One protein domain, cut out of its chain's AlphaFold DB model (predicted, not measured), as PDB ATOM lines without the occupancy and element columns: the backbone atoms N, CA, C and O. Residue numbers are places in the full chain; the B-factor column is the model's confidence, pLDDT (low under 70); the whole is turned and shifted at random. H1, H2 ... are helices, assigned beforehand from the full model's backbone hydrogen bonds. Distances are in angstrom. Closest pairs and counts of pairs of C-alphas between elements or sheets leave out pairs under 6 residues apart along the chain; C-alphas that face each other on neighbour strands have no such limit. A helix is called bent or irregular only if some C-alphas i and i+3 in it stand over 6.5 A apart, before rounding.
ATOM      1  N   SER A 200     199.076 332.508 192.923       52.41
ATOM      2  CA  SER A 200     198.602 332.879 194.262       52.41
ATOM      3  C   SER A 200     199.262 332.031 195.350       52.41
ATOM      4  O   SER A 200     199.759 332.578 196.327       52.41
ATOM      5  N   VAL A 201     199.326 330.711 195.162       51.69
ATOM      6  CA  VAL A 201     199.992 329.792 196.099       51.69
ATOM      7  C   VAL A 201     201.490 330.085 196.181       51.69
ATOM      8  O   VAL A 201     202.041 330.118 197.277       51.69
ATOM      9  N   ASN A 202     202.154 330.342 195.048       59.78
ATOM     10  CA  ASN A 202     203.567 330.721 195.044       59.78
ATOM     11  C   ASN A 202     203.794 332.018 195.826       59.78
ATOM     12  O   ASN A 202     204.708 332.070 196.638       59.78
ATOM     13  N   ARG A 203     202.949 333.038 195.636       62.56
ATOM     14  CA  ARG A 203     203.045 334.302 196.375       62.56
ATOM     15  C   ARG A 203     202.974 334.091 197.886       62.56
ATOM     16  O   ARG A 203     203.865 334.565 198.583       62.56
ATOM     17  N   GLU A 204     201.971 333.360 198.367       63.19
ATOM     18  CA  GLU A 204     201.834 333.057 199.799       63.19
ATOM     19  C   GLU A 204     203.031 332.256 200.328       63.19
ATOM     20  O   GLU A 204     203.559 332.545 201.399       63.19
ATOM     21  N   LEU A 205     203.535 331.300 199.542       63.56
ATOM     22  CA  LEU A 205     204.693 330.496 199.927       63.56
ATOM     23  C   LEU A 205     205.979 331.331 200.037       63.56
ATOM     24  O   LEU A 205     206.757 331.143 200.970       63.56
ATOM     25  N   ILE A 206     206.208 332.258 199.102       73.81
ATOM     26  CA  ILE A 206     207.366 333.164 199.128       73.81
ATOM     27  C   ILE A 206     207.278 334.128 200.314       73.81
ATOM     28  O   ILE A 206     208.299 334.398 200.944       73.81
ATOM     29  N   LEU A 207     206.077 334.612 200.643       77.25
ATOM     30  CA  LEU A 207     205.864 335.469 201.810       77.25
ATOM     31  C   LEU A 207     206.125 334.720 203.111       77.25
ATOM     32  O   LEU A 207     206.918 335.192 203.918       77.25
ATOM     33  N   LEU A 208     205.579 333.512 203.256       76.38
ATOM     34  CA  LEU A 208     205.860 332.648 204.399       76.38
ATOM     35  C   LEU A 208     207.369 332.401 204.562       76.38
ATOM     36  O   LEU A 208     207.911 332.475 205.662       76.38
ATOM     37  N   TYR A 209     208.075 332.124 203.466       80.69
ATOM     38  CA  TYR A 209     209.528 331.921 203.482       80.69
ATOM     39  C   TYR A 209     210.286 333.168 203.915       80.69
ATOM     40  O   TYR A 209     211.265 333.067 204.654       80.69
ATOM     41  N   TRP A 210     209.839 334.338 203.477       87.31
ATOM     42  CA  TRP A 210     210.408 335.599 203.918       87.31
ATOM     43  C   TRP A 210     210.162 335.850 205.413       87.31
ATOM     44  O   TRP A 210     211.110 336.172 206.123       87.31
ATOM     45  N   GLU A 211     208.943 335.627 205.908       85.94
ATOM     46  CA  GLU A 211     208.576 335.799 207.323       85.94
ATOM     47  C   GLU A 211     209.382 334.871 208.237       85.94
ATOM     48  O   GLU A 211     209.992 335.333 209.202       85.94
ATOM     49  N   ILE A 212     209.500 333.587 207.877       85.25
ATOM     50  CA  ILE A 212     210.361 332.626 208.587       85.25
ATOM     51  C   ILE A 212     211.809 333.135 208.619       85.25
ATOM     52  O   ILE A 212     212.482 333.075 209.650       85.25
ATOM     53  N   GLY A 213     212.305 333.650 207.492       89.81
ATOM     54  CA  GLY A 213     213.635 334.242 207.406       89.81
ATOM     55  C   GLY A 213     213.821 335.452 208.322       89.81
ATOM     56  O   GLY A 213     214.847 335.553 208.998       89.81
ATOM     57  N   ALA A 214     212.832 336.345 208.362       90.19
ATOM     58  CA  ALA A 214     212.836 337.550 209.182       90.19
ATOM     59  C   ALA A 214     212.807 337.213 210.681       90.19
ATOM     60  O   ALA A 214     213.567 337.797 211.458       90.19
ATOM     61  N   ASP A 215     212.014 336.219 211.083       90.75
ATOM     62  CA  ASP A 215     211.975 335.724 212.459       90.75
ATOM     63  C   ASP A 215     213.306 335.094 212.878       90.75
ATOM     64  O   ASP A 215     213.806 335.376 213.973       90.75
ATOM     65  N   ILE A 216     213.932 334.308 211.993       89.50
ATOM     66  CA  ILE A 216     215.281 333.777 212.225       89.50
ATOM     67  C   ILE A 216     216.264 334.934 212.436       89.50
ATOM     68  O   ILE A 216     217.002 334.917 213.418       89.50
ATOM     69  N   LEU A 217     216.272 335.957 211.571       90.19
ATOM     70  CA  LEU A 217     217.170 337.115 211.710       90.19
ATOM     71  C   LEU A 217     216.961 337.857 213.033       90.19
ATOM     72  O   LEU A 217     217.931 338.162 213.731       90.19
ATOM     73  N   LYS A 218     215.703 338.106 213.406       89.44
ATOM     74  CA  LYS A 218     215.345 338.786 214.653       89.44
ATOM     75  C   LYS A 218     215.862 338.026 215.875       89.44
ATOM     76  O   LYS A 218     216.453 338.625 216.772       89.44
ATOM     77  N   ARG A 219     215.693 336.701 215.894       88.56
ATOM     78  CA  ARG A 219     216.193 335.833 216.971       88.56
ATOM     79  C   ARG A 219     217.720 335.716 216.964       88.56
ATOM     80  O   ARG A 219     218.326 335.706 218.031       88.56
ATOM     81  N   GLN A 220     218.366 335.713 215.795       86.31
ATOM     82  CA  GLN A 220     219.833 335.768 215.701       86.31
ATOM     83  C   GLN A 220     220.400 337.041 216.337       86.31
ATOM     84  O   GLN A 220     221.384 336.959 217.068       86.31
ATOM     85  N   GLN A 221     219.764 338.191 216.105       85.19
ATOM     86  CA  GLN A 221     220.192 339.470 216.678       85.19
ATOM     87  C   GLN A 221     219.921 339.570 218.185       85.19
ATOM     88  O   GLN A 221     220.759 340.090 218.916       85.19
ATOM     89  N   ALA A 222     218.772 339.074 218.655       85.56
ATOM     90  CA  ALA A 222     218.376 339.183 220.061       85.56
ATOM     91  C   ALA A 222     219.033 338.132 220.975       85.56
ATOM     92  O   ALA A 222     219.362 338.430 222.119       85.56
ATOM     93  N   GLU A 223     219.210 336.903 220.484       84.38
ATOM     94  CA  GLU A 223     219.550 335.730 221.305       84.38
ATOM     95  C   GLU A 223     220.833 335.018 220.839       84.38
ATOM     96  O   GLU A 223     221.247 334.029 221.441       84.38
ATOM     97  N   GLY A 224     221.477 335.485 219.763       78.75
ATOM     98  CA  GLY A 224     222.737 334.917 219.272       78.75
ATOM     99  C   GLY A 224     222.597 333.548 218.596       78.75
ATOM    100  O   GLY A 224     223.539 332.754 218.612       78.75
ATOM    101  N   TRP A 225     221.432 333.240 218.012       80.69
ATOM    102  CA  TRP A 225     221.169 331.942 217.378       80.69
ATOM    103  C   TRP A 225     222.222 331.577 216.315       80.69
ATOM    104  O   TRP A 225     222.375 332.231 215.282       80.69
ATOM    105  N   GLY A 226     222.944 330.482 216.549       73.12
ATOM    106  CA  GLY A 226     223.934 329.941 215.616       73.12
ATOM    107  C   GLY A 226     223.350 328.945 214.609       73.12
ATOM    108  O   GLY A 226     222.163 328.623 214.622       73.12
ATOM    109  N   ALA A 227     224.215 328.379 213.759       73.00
ATOM    110  CA  ALA A 227     223.826 327.391 212.744       73.00
ATOM    111  C   ALA A 227     223.116 326.148 213.322       73.00
ATOM    112  O   ALA A 227     222.222 325.611 212.676       73.00
ATOM    113  N   LYS A 228     223.462 325.738 214.554       81.25
ATOM    114  CA  LYS A 228     222.849 324.585 215.238       81.25
ATOM    115  C   LYS A 228     221.347 324.761 215.481       81.25
ATOM    116  O   LYS A 228     220.597 323.814 215.283       81.25
ATOM    117  N   VAL A 229     220.913 325.972 215.835       84.81
ATOM    118  CA  VAL A 229     219.497 326.266 216.113       84.81
ATOM    119  C   VAL A 229     218.666 326.188 214.831       84.81
ATOM    120  O   VAL A 229     217.549 325.686 214.844       84.81
ATOM    121  N   ILE A 230     219.231 326.604 213.692       84.81
ATOM    122  CA  ILE A 230     218.571 326.474 212.382       84.81
ATOM    123  C   ILE A 230     218.416 324.998 211.992       84.81
ATOM    124  O   ILE A 230     217.386 324.608 211.443       84.81
ATOM    125  N   ASP A 231     219.428 324.173 212.270       85.56
ATOM    126  CA  ASP A 231     219.384 322.743 211.961       85.56
ATOM    127  C   ASP A 231     218.370 321.995 212.859       85.56
ATOM    128  O   ASP A 231     217.725 321.050 212.400       85.56
ATOM    129  N   GLU A 232     218.195 322.425 214.114       88.44
ATOM    130  CA  GLU A 232     217.150 321.935 215.027       88.44
ATOM    131  C   GLU A 232     215.751 322.369 214.585       88.44
ATOM    132  O   GLU A 232     214.895 321.511 214.370       88.44
ATOM    133  N   LEU A 233     215.559 323.663 214.313       87.69
ATOM    134  CA  LEU A 233     214.299 324.215 213.816       87.69
ATOM    135  C   LEU A 233     213.841 323.522 212.525       87.69
ATOM    136  O   LEU A 233     212.678 323.151 212.393       87.69
ATOM    137  N   ALA A 234     214.756 323.284 211.581       82.94
ATOM    138  CA  ALA A 234     214.443 322.557 210.352       82.94
ATOM    139  C   ALA A 234     213.988 321.113 210.612       82.94
ATOM    140  O   ALA A 234     213.160 320.579 209.871       82.94
ATOM    141  N   ARG A 235     214.553 320.454 211.631       87.75
ATOM    142  CA  ARG A 235     214.196 319.078 211.993       87.75
ATOM    143  C   ARG A 235     212.794 319.020 212.588       87.75
ATOM    144  O   ARG A 235     212.015 318.170 212.169       87.75
ATOM    145  N   ASP A 236     212.483 319.928 213.509       89.50
ATOM    146  CA  ASP A 236     211.167 319.997 214.145       89.50
ATOM    147  C   ASP A 236     210.079 320.383 213.136       89.50
ATOM    148  O   ASP A 236     209.079 319.681 213.016       89.50
ATOM    149  N   LEU A 237     210.323 321.400 212.303       81.19
ATOM    150  CA  LEU A 237     209.376 321.812 211.262       81.19
ATOM    151  C   LEU A 237     209.099 320.700 210.239       81.19
ATOM    152  O   LEU A 237     207.965 320.526 209.812       81.19
ATOM    153  N   ARG A 238     210.102 319.904 209.853       75.88
ATOM    154  CA  ARG A 238     209.888 318.755 208.955       75.88
ATOM    155  C   ARG A 238     209.134 317.604 209.603       75.88
ATOM    156  O   ARG A 238     208.457 316.870 208.891       75.88
ATOM    157  N   ARG A 239     209.295 317.408 210.912       83.75
ATOM    158  CA  ARG A 239     208.544 316.390 211.653       83.75
ATOM    159  C   ARG A 239     207.061 316.746 211.672       83.75
ATOM    160  O   ARG A 239     206.235 315.869 211.451       83.75
ATOM    161  N   ASP A 240     206.757 318.017 211.910       80.81
ATOM    162  CA  ASP A 240     205.384 318.479 212.095       80.81
ATOM    163  C   ASP A 240     204.696 318.808 210.747       80.81
ATOM    164  O   ASP A 240     203.472 318.747 210.652       80.81
ATOM    165  N   PHE A 241     205.472 319.063 209.681       69.62
ATOM    166  CA  PHE A 241     204.992 319.319 208.313       69.62
ATOM    167  C   PHE A 241     205.727 318.456 207.258       69.62
ATOM    168  O   PHE A 241     206.486 318.985 206.435       69.62
ATOM    169  N   PRO A 242     205.525 317.125 207.250       60.62
ATOM    170  CA  PRO A 242     206.295 316.195 206.415       60.62
ATOM    171  C   PRO A 242     206.068 316.374 204.905       60.62
ATOM    172  O   PRO A 242     206.994 316.167 204.119       60.62
ATOM    173  N   ASP A 243     204.880 316.824 204.496       45.38
ATOM    174  CA  ASP A 243     204.521 317.020 203.083       45.38
ATOM    175  C   ASP A 243     205.142 318.295 202.475       45.38
ATOM    176  O   ASP A 243     205.121 318.512 201.260       45.38
ATOM    177  N   MET A 244     205.745 319.153 203.308       56.91
ATOM    178  CA  MET A 244     206.308 320.431 202.889       56.91
ATOM    179  C   MET A 244     207.810 320.315 202.573       56.91
ATOM    180  O   MET A 244     208.693 320.467 203.418       56.91
ATOM    181  N   ILE A 245     208.118 320.125 201.287       52.81
ATOM    182  CA  ILE A 245     209.480 319.870 200.770       52.81
ATOM    183  C   ILE A 245     210.464 321.034 201.059       52.81
ATOM    184  O   ILE A 245     211.680 320.836 201.158       52.81
ATOM    185  N   GLY A 246     209.958 322.257 201.253       59.66
ATOM    186  CA  GLY A 246     210.748 323.477 201.444       59.66
ATOM    187  C   GLY A 246     211.339 323.714 202.840       59.66
ATOM    188  O   GLY A 246     211.988 324.733 203.036       59.66
ATOM    189  N   LEU A 247     211.180 322.819 203.816       70.44
ATOM    190  CA  LEU A 247     211.607 323.063 205.210       70.44
ATOM    191  C   LEU A 247     212.996 322.494 205.557       70.44
ATOM    192  O   LEU A 247     213.285 322.121 206.689       70.44
ATOM    193  N   SER A 248     213.892 322.380 204.573       75.31
ATOM    194  CA  SER A 248     215.265 321.918 204.830       75.31
ATOM    195  C   SER A 248     216.111 322.965 205.547       75.31
ATOM    196  O   SER A 248     215.953 324.153 205.296       75.31
ATOM    197  N   ALA A 249     217.100 322.540 206.340       80.06
ATOM    198  CA  ALA A 249     218.044 323.462 206.982       80.06
ATOM    199  C   ALA A 249     218.757 324.379 205.972       80.06
ATOM    200  O   ALA A 249     218.980 325.559 206.233       80.06
ATOM    201  N   ARG A 250     219.070 323.857 204.776       77.75
ATOM    202  CA  ARG A 250     219.597 324.662 203.666       77.75
ATOM    203  C   ARG A 250     218.578 325.704 203.203       77.75
ATOM    204  O   ARG A 250     218.948 326.847 202.968       77.75
ATOM    205  N   ASN A 251     217.307 325.327 203.095       74.38
ATOM    206  CA  ASN A 251     216.261 326.238 202.654       74.38
ATOM    207  C   ASN A 251     215.942 327.310 203.698       74.38
ATOM    208  O   ASN A 251     215.788 328.458 203.319       74.38
ATOM    209  N   LEU A 252     215.960 326.984 204.993       83.06
ATOM    210  CA  LEU A 252     215.838 327.972 206.072       83.06
ATOM    211  C   LEU A 252     216.990 328.993 206.045       83.06
ATOM    212  O   LEU A 252     216.781 330.179 206.290       83.06
ATOM    213  N   LYS A 253     218.207 328.568 205.676       88.12
ATOM    214  CA  LYS A 253     219.332 329.494 205.449       88.12
ATOM    215  C   LYS A 253     219.067 330.428 204.261       88.12
ATOM    216  O   LYS A 253     219.408 331.605 204.354       88.12
ATOM    217  N   TYR A 254     218.430 329.947 203.187       83.38
ATOM    218  CA  TYR A 254     217.999 330.806 202.073       83.38
ATOM    219  C   TYR A 254     216.815 331.707 202.430       83.38
ATOM    220  O   TYR A 254     216.812 332.850 202.003       83.38
ATOM    221  N   MET A 255     215.848 331.242 203.225       86.44
ATOM    222  CA  MET A 255     214.754 332.064 203.768       86.44
ATOM    223  C   MET A 255     215.319 333.251 204.544       86.44
ATOM    224  O   MET A 255     214.982 334.400 204.280       86.44
ATOM    225  N   ARG A 256     216.282 332.978 205.428       90.88
ATOM    226  CA  ARG A 256     217.029 334.012 206.142       90.88
ATOM    227  C   ARG A 256     217.758 334.960 205.185       90.88
ATOM    228  O   ARG A 256     217.640 336.168 205.330       90.88
ATOM    229  N   ALA A 257     218.492 334.426 204.207       89.56
ATOM    230  CA  ALA A 257     219.214 335.243 203.228       89.56
ATOM    231  C   ALA A 257     218.272 336.097 202.358       89.56
ATOM    232  O   ALA A 257     218.630 337.207 201.981       89.56
ATOM    233  N   LEU A 258     217.065 335.602 202.062       88.25
ATOM    234  CA  LEU A 258     216.007 336.347 201.387       88.25
ATOM    235  C   LEU A 258     215.545 337.518 202.264       88.25
ATOM    236  O   LEU A 258     215.519 338.652 201.801       88.25
ATOM    237  N   ALA A 259     215.238 337.272 203.536       88.81
ATOM    238  CA  ALA A 259     214.840 338.333 204.458       88.81
ATOM    239  C   ALA A 259     215.942 339.385 204.669       88.81
ATOM    240  O   ALA A 259     215.662 340.576 204.757       88.81
ATOM    241  N   GLU A 260     217.205 338.955 204.681       88.88
ATOM    242  CA  GLU A 260     218.365 339.839 204.807       88.88
ATOM    243  C   GLU A 260     218.573 340.690 203.546       88.88
ATOM    244  O   GLU A 260     218.848 341.885 203.632       88.88
ATOM    245  N   ALA A 261     218.410 340.087 202.366       85.62
ATOM    246  CA  ALA A 261     218.546 340.770 201.084       85.62
ATOM    247  C   ALA A 261     217.393 341.740 200.787       85.62
ATOM    248  O   ALA A 261     217.596 342.701 200.043       85.62
ATOM    249  N   TRP A 262     216.205 341.498 201.353       84.75
ATOM    250  CA  TRP A 262     215.012 342.326 201.167       84.75
ATOM    251  C   TRP A 262     214.297 342.579 202.500       84.75
ATOM    252  O   TRP A 262     213.321 341.898 202.800       84.75
ATOM    253  N   PRO A 263     214.729 343.574 203.292       78.88
ATOM    254  CA  PRO A 263     214.115 343.872 204.591       78.88
ATOM    255  C   PRO A 263     212.691 344.440 204.494       78.88
ATOM    256  O   PRO A 263     211.939 344.393 205.463       78.88
ATOM    257  N   ASP A 264     212.324 344.998 203.338       77.44
ATOM    258  CA  ASP A 264     210.995 345.552 203.085       77.44
ATOM    259  C   ASP A 264     210.062 344.493 202.470       77.44
ATOM    260  O   ASP A 264     210.209 344.099 201.306       77.44
ATOM    261  N   GLY A 265     209.061 344.070 203.246       65.94
ATOM    262  CA  GLY A 265     208.054 343.095 202.826       65.94
ATOM    263  C   GLY A 265     207.222 343.534 201.610       65.94
ATOM    264  O   GLY A 265     206.739 342.681 200.862       65.94
ATOM    265  N   ALA A 266     207.100 344.839 201.332       64.44
ATOM    266  CA  ALA A 266     206.380 345.329 200.154       64.44
ATOM    267  C   ALA A 266     207.090 344.951 198.838       64.44
ATOM    268  O   ALA A 266     206.439 344.646 197.834       64.44
ATOM    269  N   ILE A 267     208.426 344.899 198.842       62.56
ATOM    270  CA  ILE A 267     209.237 344.494 197.680       62.56
ATOM    271  C   ILE A 267     209.085 342.991 197.416       62.56
ATOM    272  O   ILE A 267     209.001 342.562 196.258       62.56
ATOM    273  N   VAL A 268     208.983 342.203 198.487       59.91
ATOM    274  CA  VAL A 268     208.776 340.749 198.447       59.91
ATOM    275  C   VAL A 268     207.409 340.413 197.855       59.91
ATOM    276  O   VAL A 268     207.320 339.568 196.965       59.91
ATOM    277  N   GLN A 269     206.363 341.141 198.259       58.88
ATOM    278  CA  GLN A 269     205.011 341.006 197.701       58.88
ATOM    279  C   GLN A 269     204.903 341.400 196.220       58.88
ATOM    280  O   GLN A 269     203.956 340.986 195.549       58.88
ATOM    281  N   GLY A 270     205.846 342.204 195.722       66.75
ATOM    282  CA  GLY A 270     205.901 342.687 194.346       66.75
ATOM    283  C   GLY A 270     206.550 341.692 193.384       66.75
ATOM    284  O   GLY A 270     205.943 340.709 192.979       66.75
ATOM    285  N   ALA A 271     207.780 341.968 192.948       65.12
ATOM    286  CA  ALA A 271     208.421 341.214 191.865       65.12
ATOM    287  C   ALA A 271     208.872 339.797 192.271       65.12
ATOM    288  O   ALA A 271     208.924 338.910 191.423       65.12
ATOM    289  N   LEU A 272     209.190 339.576 193.551       68.94
ATOM    290  CA  LEU A 272     209.790 338.324 194.035       68.94
ATOM    291  C   LEU A 272     208.752 337.216 194.257       68.94
ATOM    292  O   LEU A 272     209.005 336.059 193.924       68.94
ATOM    293  N   ALA A 273     207.562 337.572 194.746       64.19
ATOM    294  CA  ALA A 273     206.421 336.664 194.877       64.19
ATOM    295  C   ALA A 273     205.881 336.151 193.529       64.19
ATOM    296  O   ALA A 273     205.197 335.129 193.472       64.19
ATOM    297  N   GLN A 274     206.197 336.859 192.446       66.44
ATOM    298  CA  GLN A 274     205.721 336.567 191.096       66.44
ATOM    299  C   GLN A 274     206.645 335.608 190.328       66.44
ATOM    300  O   GLN A 274     206.299 335.169 189.231       66.44
ATOM    301  N   ILE A 275     207.803 335.263 190.900       67.44
ATOM    302  CA  ILE A 275     208.752 334.295 190.342       67.44
ATOM    303  C   ILE A 275     208.897 333.077 191.273       67.44
ATOM    304  O   ILE A 275     208.726 333.200 192.490       67.44
ATOM    305  N   PRO A 276     209.213 331.880 190.747       68.06
ATOM    306  CA  PRO A 276     209.360 330.686 191.577       68.06
ATOM    307  C   PRO A 276     210.493 330.803 192.607       68.06
ATOM    308  O   PRO A 276     211.519 331.441 192.359       68.06
ATOM    309  N   TRP A 277     210.378 330.093 193.732       73.88
ATOM    310  CA  TRP A 277     211.396 330.077 194.797       73.88
ATOM    311  C   TRP A 277     212.820 329.767 194.305       73.88
ATOM    312  O   TRP A 277     213.795 330.382 194.733       73.88
ATOM    313  N   SER A 278     212.951 328.869 193.331       65.44
ATOM    314  CA  SER A 278     214.241 328.505 192.738       65.44
ATOM    315  C   SER A 278     214.934 329.652 191.984       65.44
ATOM    316  O   SER A 278     216.163 329.647 191.871       65.44
ATOM    317  N   HIS A 279     214.169 330.637 191.498       77.75
ATOM    318  CA  HIS A 279     214.691 331.854 190.872       77.75
ATOM    319  C   HIS A 279     215.189 332.824 191.942       77.75
ATOM    320  O   HIS A 279     216.284 333.359 191.812       77.75
ATOM    321  N   ASN A 280     214.441 332.972 193.040       82.56
ATOM    322  CA  ASN A 280     214.864 333.760 194.199       82.56
ATOM    323  C   ASN A 280     216.196 333.249 194.780       82.56
ATOM    324  O   ASN A 280     217.100 334.043 195.031       82.56
ATOM    325  N   ILE A 281     216.371 331.924 194.896       79.25
ATOM    326  CA  ILE A 281     217.661 331.326 195.288       79.25
ATOM    327  C   ILE A 281     218.769 331.697 194.292       79.25
ATOM    328  O   ILE A 281     219.841 332.121 194.710       79.25
ATOM    329  N   ALA A 282     218.524 331.572 192.982       79.44
ATOM    330  CA  ALA A 282     219.533 331.886 191.968       79.44
ATOM    331  C   ALA A 282     219.985 333.360 192.027       79.44
ATOM    332  O   ALA A 282     221.178 333.637 191.918       79.44
ATOM    333  N   LEU A 283     219.051 334.289 192.261       89.31
ATOM    334  CA  LEU A 283     219.348 335.714 192.460       89.31
ATOM    335  C   LEU A 283     220.200 335.955 193.714       89.31
ATOM    336  O   LEU A 283     221.136 336.753 193.676       89.31
ATOM    337  N   LEU A 284     219.898 335.263 194.817       90.12
ATOM    338  CA  LEU A 284     220.667 335.356 196.061       90.12
ATOM    339  C   LEU A 284     222.093 334.814 195.917       90.12
ATOM    340  O   LEU A 284     223.024 335.399 196.463       90.12
ATOM    341  N   GLU A 285     222.262 333.704 195.195       88.19
ATOM    342  CA  GLU A 285     223.558 333.040 195.019       88.19
ATOM    343  C   GLU A 285     224.487 333.792 194.062       88.19
ATOM    344  O   GLU A 285     225.692 333.862 194.311       88.19
ATOM    345  N   LYS A 286     223.949 334.321 192.956       87.19
ATOM    346  CA  LYS A 286     224.768 334.840 191.848       87.19
ATOM    347  C   LYS A 286     225.004 336.342 191.896       87.19
ATOM    348  O   LYS A 286     226.005 336.808 191.365       87.19
ATOM    349  N   LEU A 287     224.116 337.099 192.532       88.31
ATOM    350  CA  LEU A 287     224.180 338.558 192.555       88.31
ATOM    351  C   LEU A 287     224.393 339.049 193.980       88.31
ATOM    352  O   LEU A 287     223.871 338.457 194.924       88.31
ATOM    353  N   LYS A 288     225.131 340.150 194.144       85.94
ATOM    354  CA  LYS A 288     225.381 340.779 195.455       85.94
ATOM    355  C   LYS A 288     224.573 342.059 195.660       85.94
ATOM    356  O   LYS A 288     224.089 342.290 196.764       85.94
ATOM    357  N   ALA A 289     224.419 342.869 194.613       85.94
ATOM    358  CA  ALA A 289     223.725 344.149 194.677       85.94
ATOM    359  C   ALA A 289     222.197 343.968 194.686       85.94
ATOM    360  O   ALA A 289     221.646 343.204 193.893       85.94
ATOM    361  N   ALA A 290     221.507 344.687 195.576       81.75
ATOM    362  CA  ALA A 290     220.052 344.601 195.717       81.75
ATOM    363  C   ALA A 290     219.309 345.102 194.463       81.75
ATOM    364  O   ALA A 290     218.359 344.457 194.017       81.75
ATOM    365  N   ASP A 291     219.786 346.196 193.864       81.25
ATOM    366  CA  ASP A 291     219.170 346.810 192.681       81.25
ATOM    367  C   ASP A 291     219.228 345.889 191.460       81.25
ATOM    368  O   ASP A 291     218.227 345.687 190.770       81.25
ATOM    369  N   GLU A 292     220.384 345.261 191.239       86.19
ATOM    370  CA  GLU A 292     220.595 344.301 190.157       86.19
ATOM    371  C   GLU A 292     219.715 343.056 190.342       86.19
ATOM    372  O   GLU A 292     219.027 342.634 189.409       86.19
ATOM    373  N   ARG A 293     219.631 342.509 191.567       88.25
ATOM    374  CA  ARG A 293     218.725 341.384 191.865       88.25
ATOM    375  C   ARG A 293     217.268 341.726 191.567       88.25
ATOM    376  O   ARG A 293     216.564 340.921 190.959       88.25
ATOM    377  N   LEU A 294     216.806 342.899 192.004       84.12
ATOM    378  CA  LEU A 294     215.425 343.331 191.796       84.12
ATOM    379  C   LEU A 294     215.124 343.538 190.308       84.12
ATOM    380  O   LEU A 294     214.031 343.206 189.844       84.12
ATOM    381  N   TRP A 295     216.093 344.050 189.552       85.31
ATOM    382  CA  TRP A 295     215.969 344.195 188.111       85.31
ATOM    383  C   TRP A 295     215.822 342.836 187.415       85.31
ATOM    384  O   TRP A 295     214.857 342.637 186.673       85.31
ATOM    385  N   TYR A 296     216.694 341.870 187.720       82.44
ATOM    386  CA  TYR A 296     216.615 340.524 187.142       82.44
ATOM    387  C   TYR A 296     215.337 339.785 187.558       82.44
ATOM    388  O   TYR A 296     214.752 339.083 186.735       82.44
ATOM    389  N   ALA A 297     214.848 339.980 188.787       82.44
ATOM    390  CA  ALA A 297     213.564 339.436 189.233       82.44
ATOM    391  C   ALA A 297     212.392 339.960 188.387       82.44
ATOM    392  O   ALA A 297     211.547 339.186 187.930       82.44
ATOM    393  N   ARG A 298     212.360 341.276 188.129       80.62
ATOM    394  CA  ARG A 298     211.340 341.903 187.276       80.62
ATOM    395  C   ARG A 298     211.420 341.390 185.841       80.62
ATOM    396  O   ARG A 298     210.382 341.060 185.272       80.62
ATOM    397  N   GLN A 299     212.625 341.289 185.280       73.00
ATOM    398  CA  GLN A 299     212.814 340.766 183.927       73.00
ATOM    399  C   GLN A 299     212.412 339.292 183.823       73.00
ATOM    400  O   GLN A 299     211.680 338.936 182.905       73.00
ATOM    401  N   ALA A 300     212.778 338.450 184.795       71.75
ATOM    402  CA  ALA A 300     212.376 337.044 184.814       71.75
ATOM    403  C   ALA A 300     210.852 336.879 184.802       71.75
ATOM    404  O   ALA A 300     210.331 336.055 184.052       71.75
ATOM    405  N   PHE A 301     210.134 337.706 185.568       68.50
ATOM    406  CA  PHE A 301     208.674 337.718 185.557       68.50
ATOM    407  C   PHE A 301     208.096 338.202 184.216       68.50
ATOM    408  O   PHE A 301     207.272 337.517 183.611       68.50
ATOM    409  N   GLN A 302     208.540 339.360 183.716       64.56
ATOM    410  CA  GLN A 302     208.013 339.969 182.482       64.56
ATOM    411  C   GLN A 302     208.281 339.099 181.242       64.56
ATOM    412  O   GLN A 302     207.398 338.872 180.402       64.56
ATOM    413  N   GLN A 303     209.501 338.570 181.152       57.66
ATOM    414  CA  GLN A 303     209.986 337.765 180.035       57.66
ATOM    415  C   GLN A 303     209.657 336.273 180.194       57.66
ATOM    416  O   GLN A 303     209.850 335.502 179.257       57.66
ATOM    417  N   GLY A 304     209.116 335.853 181.343       56.03
ATOM    418  CA  GLY A 304     208.781 334.453 181.613       56.03
ATOM    419  C   GLY A 304     210.000 333.530 181.557       56.03
ATOM    420  O   GLY A 304     209.903 332.422 181.034       56.03
ATOM    421  N   TRP A 305     211.155 333.999 182.032       64.88
ATOM    422  CA  TRP A 305     212.379 333.202 182.022       64.88
ATOM    423  C   TRP A 305     212.238 331.982 182.925       64.88
ATOM    424  O   TRP A 305     211.700 332.073 184.027       64.88
ATOM    425  N   SER A 306     212.764 330.843 182.469       53.28
ATOM    426  CA  SER A 306     213.029 329.722 183.365       53.28
ATOM    427  C   SER A 306     214.257 330.022 184.228       53.28
ATOM    428  O   SER A 306     215.021 330.949 183.947       53.28
ATOM    429  N   ARG A 307     214.493 329.200 185.257       63.72
ATOM    430  CA  ARG A 307     215.632 329.388 186.165       63.72
ATOM    431  C   ARG A 307     216.954 329.395 185.400       63.72
ATOM    432  O   ARG A 307     217.799 330.235 185.673       63.72
ATOM    433  N   ASP A 308     217.116 328.479 184.453       50.50
ATOM    434  CA  ASP A 308     218.365 328.340 183.700       50.50
ATOM    435  C   ASP A 308     218.571 329.521 182.746       50.50
ATOM    436  O   ASP A 308     219.684 330.015 182.612       50.50
ATOM    437  N   VAL A 309     217.486 330.052 182.171       56.78
ATOM    438  CA  VAL A 309     217.530 331.272 181.351       56.78
ATOM    439  C   VAL A 309     217.901 332.481 182.200       56.78
ATOM    440  O   VAL A 309     218.749 333.269 181.800       56.78
ATOM    441  N   LEU A 310     217.307 332.620 183.387       70.50
ATOM    442  CA  LEU A 310     217.667 333.674 184.332       70.50
ATOM    443  C   LEU A 310     219.152 333.588 184.707       70.50
ATOM    444  O   LEU A 310     219.845 334.600 184.687       70.50
ATOM    445  N   VAL A 311     219.645 332.389 185.021       70.56
ATOM    446  CA  VAL A 311     221.062 332.161 185.329       70.56
ATOM    447  C   VAL A 311     221.952 332.561 184.155       70.56
ATOM    448  O   VAL A 311     222.889 333.322 184.366       70.56
ATOM    449  N   HIS A 312     221.618 332.130 182.939       63.47
ATOM    450  CA  HIS A 312     222.352 332.506 181.734       63.47
ATOM    451  C   HIS A 312     222.368 334.027 181.522       63.47
ATOM    452  O   HIS A 312     223.415 334.602 181.256       63.47
ATOM    453  N   GLN A 313     221.231 334.712 181.698       68.56
ATOM    454  CA  GLN A 313     221.145 336.172 181.547       68.56
ATOM    455  C   GLN A 313     221.921 336.939 182.634       68.56
ATOM    456  O   GLN A 313     222.369 338.067 182.399       68.56
ATOM    457  N   ILE A 314     222.079 336.353 183.825       78.81
ATOM    458  CA  ILE A 314     222.958 336.875 184.882       78.81
ATOM    459  C   ILE A 314     224.424 336.685 184.490       78.81
ATOM    460  O   ILE A 314     225.196 337.637 184.543       78.81
ATOM    461  N   GLU A 315     224.803 335.477 184.072       76.19
ATOM    462  CA  GLU A 315     226.183 335.135 183.696       76.19
ATOM    463  C   GLU A 315     226.663 335.930 182.484       76.19
ATOM    464  O   GLU A 315     227.798 336.397 182.462       76.19
ATOM    465  N   SER A 316     225.771 336.180 181.528       67.00
ATOM    466  CA  SER A 316     226.049 337.016 180.367       67.00
ATOM    467  C   SER A 316     226.007 338.520 180.675       67.00
ATOM    468  O   SER A 316     226.232 339.330 179.780       67.00
ATOM    469  N   GLY A 317     225.694 338.942 181.905       76.38
ATOM    470  CA  GLY A 317     225.730 340.350 182.320       76.38
ATOM    471  C   GLY A 317     224.684 341.249 181.649       76.38
ATOM    472  O   GLY A 317     224.948 342.429 181.408       76.38
ATOM    473  N   LEU A 318     223.502 340.714 181.314       73.12
ATOM    474  CA  LEU A 318     222.431 341.446 180.618       73.12
ATOM    475  C   LEU A 318     222.094 342.818 181.237       73.12
ATOM    476  O   LEU A 318     221.856 343.767 180.489       73.12
ATOM    477  N   TYR A 319     222.099 342.942 182.569       78.38
ATOM    478  CA  TYR A 319     221.788 344.192 183.281       78.38
ATOM    479  C   TYR A 319     222.626 345.384 182.797       78.38
ATOM    480  O   TYR A 319     222.137 346.508 182.717       78.38
ATOM    481  N   VAL A 320     223.876 345.131 182.405       73.19
ATOM    482  CA  VAL A 320     224.814 346.163 181.947       73.19
ATOM    483  C   VAL A 320     224.694 346.429 180.436       73.19
ATOM    484  O   VAL A 320     225.157 347.473 179.969       73.19
ATOM    485  N   ARG A 321     224.087 345.515 179.663       68.50
ATOM    486  CA  ARG A 321     224.100 345.494 178.183       68.50
ATOM    487  C   ARG A 321     222.814 345.999 177.513       68.50
ATOM    488  O   ARG A 321     222.825 346.309 176.323       68.50
TER     489      ARG A 321
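Overview. This is residues 200 to 321 of the 543 residues of an uncharacterized protein of Candidatus Sulfopaludibacter sp. SbA4 (UniProt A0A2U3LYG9). Helices are stacked mostly crosswise along the longest axis: long H1 is crossed by H3, with H2 at one end, while H5, H6 and H7 form the other part and small H8 sits at its far end. H4 bridges H1 and H6, and residues 240 to 245 stick out as a loop. The printed part has 122 residues with eight named helices, H1 to H8 in chain order, and no named strand; the class is all helix. It is compact, with a radius of gyration of the C-alphas of 14.9 A and spans of 44 by 30 by 25 A.

Along the chain. H1, residues 200 to 223, is 34.3 A long and begins at C-alpha 200 (198.602, 332.879, 194.262). H2 is residues 227 to 240, 20.5 A; H3 249 to 261, 18.3 A; H4 265 to 272; H5 277 to 286; H6 290 to 303, 19.8 A; H7 307 to 315; H8 318 to 321, ending at C-alpha 321 (224.100, 345.494, 178.183). H4 is irregular, but only just: C-alphas 268 and 271 are 6.6 A apart.

Arrangement. Residues 209 to 217 of H1 touch H3, about perpendicular at 86 degrees; the closest C-alphas, Gly 213 and Arg 256, are 3.6 A apart. H2 touches H3, closest at C-alphas 234 and 249, 5.0 A. H4 touches H1 at C-alphas 207 and 268, 6.9 A, and H6 at 271 and 298, 5.5 A. H3 touches H5 at C-alphas 254 and 281, 6.8 A. H5 and H6 form a hairpin, closest at C-alphas 283 and 293, 5.7 A. H7 touches H5 at a shallow tilt of 18 degrees, the same way, closest at C-alphas 279 and 307, 5.4 A. H8 only just touches H6, with 3 pairs of C-alphas within 8 A, the closest 292 and 319, 7.0 A. H2 and H6 are apart. Every O i to N i+4 pair is within hydrogen-bond range in H1, H2, H3, H5, H6 and H7; H4 has 2 of 4, and H8 is too short for one.

Size, cuts and confidence. The C-alphas farthest apart, Asp 240 and Arg 321, are 47.2 A apart. The printed part has no cut and no long link. Mean pLDDT of the printed part is 76.0; 38 residues are under 70, among them 265 to 276 and 301 to 309.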